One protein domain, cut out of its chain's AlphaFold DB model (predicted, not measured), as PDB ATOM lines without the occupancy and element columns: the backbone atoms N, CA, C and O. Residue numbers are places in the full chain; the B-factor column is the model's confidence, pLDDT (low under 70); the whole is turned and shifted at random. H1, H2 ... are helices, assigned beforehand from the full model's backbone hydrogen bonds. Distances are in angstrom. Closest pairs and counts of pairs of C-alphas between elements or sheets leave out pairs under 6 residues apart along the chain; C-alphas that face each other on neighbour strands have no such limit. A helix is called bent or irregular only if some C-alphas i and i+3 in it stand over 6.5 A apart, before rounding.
ATOM      1  N   ARG A  84     -28.877   5.621  -5.851       80.94
ATOM      2  CA  ARG A  84     -28.711   4.172  -5.708       80.94
ATOM      3  C   ARG A  84     -27.842   3.666  -6.861       80.94
ATOM      4  O   ARG A  84     -28.105   4.001  -8.011       80.94
ATOM      5  N   TYR A  85     -26.831   2.863  -6.537       85.25
ATOM      6  CA  TYR A  85     -25.933   2.295  -7.537       85.25
ATOM      7  C   TYR A  85     -26.728   1.602  -8.652       85.25
ATOM      8  O   TYR A  85     -27.578   0.747  -8.386       85.25
ATOM      9  N   THR A  86     -26.416   1.970  -9.891       90.50
ATOM     10  CA  THR A  86     -26.782   1.227 -11.095       90.50
ATOM     11  C   THR A  86     -25.529   1.061 -11.947       90.50
ATOM     12  O   THR A  86     -24.649   1.924 -11.948       90.50
ATOM     13  N   GLU A  87     -25.443  -0.051 -12.675       92.50
ATOM     14  CA  GLU A  87     -24.299  -0.341 -13.545       92.50
ATOM     15  C   GLU A  87     -24.119   0.740 -14.624       92.50
ATOM     16  O   GLU A  87     -22.999   1.134 -14.930       92.50
ATOM     17  N   GLN A  88     -25.224   1.266 -15.158       94.31
ATOM     18  CA  GLN A  88     -25.197   2.343 -16.145       94.31
ATOM     19  C   GLN A  88     -24.621   3.642 -15.561       94.31
ATOM     20  O   GLN A  88     -23.676   4.184 -16.127       94.31
ATOM     21  N   LEU A  89     -25.118   4.089 -14.402       93.88
ATOM     22  CA  LEU A  89     -24.637   5.313 -13.749       93.88
ATOM     23  C   LEU A  89     -23.157   5.209 -13.366       93.88
ATOM     24  O   LEU A  89     -22.411   6.178 -13.469       93.88
ATOM     25  N   PHE A  90     -22.709   4.020 -12.955       92.69
ATOM     26  CA  PHE A  90     -21.295   3.784 -12.687       92.69
ATOM     27  C   PHE A  90     -20.441   3.902 -13.955       92.69
ATOM     28  O   PHE A  90     -19.403   4.560 -13.925       92.69
ATOM     29  N   ARG A  91     -20.875   3.310 -15.076       95.31
ATOM     30  CA  ARG A  91     -20.160   3.421 -16.360       95.31
ATOM     31  C   ARG A  91     -20.065   4.866 -16.837       95.31
ATOM     32  O   ARG A  91     -18.984   5.286 -17.233       95.31
ATOM     33  N   GLU A  92     -21.162   5.613 -16.756       96.38
ATOM     34  CA  GLU A  92     -21.204   7.036 -17.108       96.38
ATOM     35  C   GLU A  92     -20.219   7.840 -16.250       96.38
ATOM     36  O   GLU A  92     -19.336   8.500 -16.793       96.38
ATOM     37  N   ALA A  93     -20.260   7.675 -14.923       95.00
ATOM     38  CA  ALA A  93     -19.339   8.349 -14.009       95.00
ATOM     39  C   ALA A  93     -17.858   8.015 -14.278       95.00
ATOM     40  O   ALA A  93     -16.991   8.881 -14.161       95.00
ATOM     41  N   VAL A  94     -17.542   6.767 -14.645       96.12
ATOM     42  CA  VAL A  94     -16.169   6.371 -15.004       96.12
ATOM     43  C   VAL A  94     -15.721   7.047 -16.303       96.12
ATOM     44  O   VAL A  94     -14.600   7.548 -16.359       96.12
ATOM     45  N   VAL A  95     -16.578   7.093 -17.327       96.75
ATOM     46  CA  VAL A  95     -16.267   7.757 -18.606       96.75
ATOM     47  C   VAL A  95     -16.088   9.263 -18.413       96.75
ATOM     48  O   VAL A  95     -15.105   9.824 -18.895       96.75
ATOM     49  N   GLU A  96     -16.976   9.913 -17.659       97.50
ATOM     50  CA  GLU A  96     -16.848  11.333 -17.315       97.50
ATOM     51  C   GLU A  96     -15.542  11.617 -16.573       97.50
ATOM     52  O   GLU A  96     -14.835  12.573 -16.900       97.50
ATOM     53  N   TRP A  97     -15.175  10.763 -15.613       96.94
ATOM     54  CA  TRP A  97     -13.915  10.888 -14.888       96.94
ATOM     55  C   TRP A  97     -12.694  10.769 -15.811       96.94
ATOM     56  O   TRP A  97     -11.779  11.589 -15.697       96.94
ATOM     57  N   LEU A  98     -12.683   9.805 -16.743       97.56
ATOM     58  CA  LEU A  98     -11.601   9.642 -17.723       97.56
ATOM     59  C   LEU A  98     -11.417  10.904 -18.575       97.56
ATOM     60  O   LEU A  98     -10.294  11.390 -18.696       97.56
ATOM     61  N   ILE A  99     -12.513  11.455 -19.111       96.81
ATOM     62  CA  ILE A  99     -12.498  12.664 -19.949       96.81
ATOM     63  C   ILE A  99     -12.035  13.876 -19.134       96.81
ATOM     64  O   ILE A  99     -11.146  14.610 -19.557       96.81
ATOM     65  N   ALA A 100     -12.607  14.082 -17.946       97.69
ATOM     66  CA  ALA A 100     -12.332  15.260 -17.126       97.69
ATOM     67  C   ALA A 100     -10.889  15.321 -16.604       97.69
ATOM     68  O   ALA A 100     -10.392  16.401 -16.283       97.69
ATOM     69  N   THR A 101     -10.224  14.169 -16.475       96.56
ATOM     70  CA  THR A 101      -8.867  14.072 -15.915       96.56
ATOM     71  C   THR A 101      -7.809  13.642 -16.927       96.56
ATOM     72  O   THR A 101      -6.664  13.421 -16.523       96.56
ATOM     73  N   ASP A 102      -8.191  13.550 -18.206       97.00
ATOM     74  CA  ASP A 102      -7.347  13.142 -19.333       97.00
ATOM     75  C   ASP A 102      -6.550  11.860 -19.030       97.00
ATOM     76  O   ASP A 102      -5.333  11.767 -19.202       97.00
ATOM     77  N   GLN A 103      -7.240  10.870 -18.456       95.62
ATOM     78  CA  GLN A 103      -6.631   9.590 -18.096       95.62
ATOM     79  C   GLN A 103      -6.628   8.652 -19.302       95.62
ATOM     80  O   GLN A 103      -7.576   8.647 -20.090       95.62
ATOM     81  N   PRO A 104      -5.609   7.786 -19.435       96.75
ATOM     82  CA  PRO A 104      -5.612   6.782 -20.485       96.75
ATOM     83  C   PRO A 104      -6.792   5.823 -20.298       96.75
ATOM     84  O   PRO A 104      -7.105   5.426 -19.176       96.75
ATOM     85  N   ILE A 105      -7.400   5.379 -21.401       95.38
ATOM     86  CA  ILE A 105      -8.533   4.434 -21.374       95.38
ATOM     87  C   ILE A 105      -8.155   3.141 -20.632       95.38
ATOM     88  O   ILE A 105      -8.968   2.584 -19.903       95.38
ATOM     89  N   SER A 106      -6.891   2.713 -20.714       96.25
ATOM     90  CA  SER A 106      -6.369   1.545 -19.991       96.25
ATOM     91  C   SER A 106      -6.340   1.698 -18.461       96.25
ATOM     92  O   SER A 106      -6.131   0.713 -17.751       96.25
ATOM     93  N   ALA A 107      -6.577   2.895 -17.908       95.56
ATOM     94  CA  ALA A 107      -6.617   3.110 -16.462       95.56
ATOM     95  C   ALA A 107      -7.701   2.265 -15.767       95.56
ATOM     96  O   ALA A 107      -7.484   1.807 -14.642       95.56
ATOM     97  N   VAL A 108      -8.833   2.012 -16.436       95.25
ATOM     98  CA  VAL A 108      -9.946   1.222 -15.869       95.25
ATOM     99  C   VAL A 108      -9.636  -0.273 -15.792       95.25
ATOM    100  O   VAL A 108     -10.182  -0.978 -14.945       95.25
ATOM    101  N   GLU A 109      -8.727  -0.759 -16.639       95.44
ATOM    102  CA  GLU A 109      -8.288  -2.160 -16.663       95.44
ATOM    103  C   GLU A 109      -7.269  -2.456 -15.557       95.44
ATOM    104  O   GLU A 109      -7.033  -3.610 -15.191       95.44
ATOM    105  N   HIS A 110      -6.657  -1.414 -14.989       97.00
ATOM    106  CA  HIS A 110      -5.602  -1.582 -14.011       97.00
ATOM    107  C   HIS A 110      -6.144  -2.231 -12.718       97.00
ATOM    108  O   HIS A 110      -7.074  -1.712 -12.093       97.00
ATOM    109  N   PRO A 111      -5.528  -3.312 -12.201       97.19
ATOM    110  CA  PRO A 111      -6.073  -4.059 -11.062       97.19
ATOM    111  C   PRO A 111      -6.188  -3.223  -9.779       97.19
ATOM    112  O   PRO A 111      -7.037  -3.493  -8.928       97.19
ATOM    113  N   LYS A 112      -5.363  -2.176  -9.620       96.69
ATOM    114  CA  LYS A 112      -5.485  -1.247  -8.482       96.69
ATOM    115  C   LYS A 112      -6.727  -0.359  -8.571       96.69
ATOM    116  O   LYS A 112      -7.263  -0.025  -7.519       96.69
ATOM    117  N   PHE A 113      -7.186  -0.018  -9.778       95.12
ATOM    118  CA  PHE A 113      -8.436   0.716  -9.968       95.12
ATOM    119  C   PHE A 113      -9.611  -0.140  -9.488       95.12
ATOM    120  O   PHE A 113     -10.325   0.266  -8.574       95.12
ATOM    121  N   LYS A 114      -9.718  -1.387  -9.971       95.06
ATOM    122  CA  LYS A 114     -10.729  -2.347  -9.495       95.06
ATOM    123  C   LYS A 114     -10.694  -2.520  -7.973       95.06
ATOM    124  O   LYS A 114     -11.723  -2.415  -7.313       95.06
ATOM    125  N   ARG A 115      -9.499  -2.707  -7.399       97.06
ATOM    126  CA  ARG A 115      -9.335  -2.857  -5.946       97.06
ATOM    127  C   ARG A 115      -9.820  -1.635  -5.163       97.06
ATOM    128  O   ARG A 115     -10.385  -1.796  -4.086       97.06
ATOM    129  N   MET A 116      -9.585  -0.426  -5.671       96.12
ATOM    130  CA  MET A 116     -10.062   0.809  -5.046       96.12
ATOM    131  C   MET A 116     -11.595   0.844  -4.997       96.12
ATOM    132  O   MET A 116     -12.152   1.154  -3.945       96.12
ATOM    133  N   ILE A 117     -12.264   0.465  -6.090       94.81
ATOM    134  CA  ILE A 117     -13.730   0.404  -6.165       94.81
ATOM    135  C   ILE A 117     -14.299  -0.663  -5.223       94.81
ATOM    136  O   ILE A 117     -15.246  -0.382  -4.498       94.81
ATOM    137  N   GLU A 118     -13.702  -1.855  -5.158       94.62
ATOM    138  CA  GLU A 118     -14.123  -2.911  -4.220       94.62
ATOM    139  C   GLU A 118     -14.045  -2.451  -2.755       94.62
ATOM    140  O   GLU A 118     -14.957  -2.697  -1.968       94.62
ATOM    141  N   VAL A 119     -12.960  -1.760  -2.385       94.06
ATOM    142  CA  VAL A 119     -12.789  -1.203  -1.034       94.06
ATOM    143  C   VAL A 119     -13.814  -0.101  -0.766       94.06
ATOM    144  O   VAL A 119     -14.394  -0.061   0.317       94.06
ATOM    145  N   ALA A 120     -14.063   0.766  -1.748       92.81
ATOM    146  CA  ALA A 120     -15.066   1.821  -1.666       92.81
ATOM    147  C   ALA A 120     -16.491   1.264  -1.502       92.81
ATOM    148  O   ALA A 120     -17.241   1.750  -0.660       92.81
ATOM    149  N   ALA A 121     -16.844   0.218  -2.251       90.50
ATOM    150  CA  ALA A 121     -18.153  -0.433  -2.189       90.50
ATOM    151  C   ALA A 121     -18.422  -1.108  -0.832       90.50
ATOM    152  O   ALA A 121     -19.573  -1.230  -0.420       90.50
ATOM    153  N   ALA A 122     -17.371  -1.521  -0.117       90.56
ATOM    154  CA  ALA A 122     -17.479  -2.091   1.225       90.56
ATOM    155  C   ALA A 122     -17.654  -1.035   2.339       90.56
ATOM    156  O   ALA A 122     -17.865  -1.397   3.501       90.56
ATOM    157  N   ALA A 123     -17.545   0.261   2.028       89.12
ATOM    158  CA  ALA A 123     -17.659   1.324   3.020       89.12
ATOM    159  C   ALA A 123     -19.122   1.546   3.440       89.12
ATOM    160  O   ALA A 123     -19.996   1.779   2.609       89.12
ATOM    161  N   LYS A 124     -19.390   1.519   4.752       85.50
ATOM    162  CA  LYS A 124     -20.746   1.702   5.307       85.50
ATOM    163  C   LYS A 124     -21.202   3.162   5.323       85.50
ATOM    164  O   LYS A 124     -22.378   3.439   5.121       85.50
TER     165      LYS A 124
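This is residues 84 to 124 of the 167 residues of an uncharacterized protein of Trametes coccinea BRFM310 (UniProt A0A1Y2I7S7). Three helices make an open horseshoe: the long H1 is one arm, the short H2 sits at the turn, and H3 is the other arm, folding back with an empty gap between it and H1. The contacts are few, and parts of both arms stand free: residues 86 to 93, of which 87 to 93 belong to H1, and residues 109 to 120, of which 111 to 120 belong to H3. The printed part has 41 residues with three named helices, in the order H1, H2, H3, and no named strand; its class is all helix. It is only just loose, close to compact, with a radius of gyration of the C-alphas of 10.9 A, and spans 30 by 21 by 14 A.

H1, residues 87 to 101, and H2, residues 105 to 109, are close but not clearly touching; their closest C-alphas, of Leu 98 and Ile 105, are 7.1 A apart. H2 and H3, residues 111 to 121, are also close but not clearly touching; their closest C-alphas, of Ala 107 and Phe 113, are 7.2 A apart. H1 and H3 are apart. In H1 and H3 every O i to N i+4 pair is within hydrogen-bond range; in H2 it is 0 of 1, beside 1 of 2 O i to N i+3 pairs.

H1 begins at C-alpha 87, (-24.299, -0.341, -13.545), and measures 21.2 A from first to last C-alpha. H2 measures 8.1 A and is irregular, but only just: C-alphas 105 and 108 are 6.53 A apart. H3 measures 15.4 A and ends at C-alpha 121, (-18.153, -0.433, -2.189).

The two C-alphas farthest apart, of Pro 104 and Lys 124, are 30.3 A apart. The printed part has no cut, and both links are tight. The mean pLDDT of the printed part is 94.3, and no printed residue is under 70.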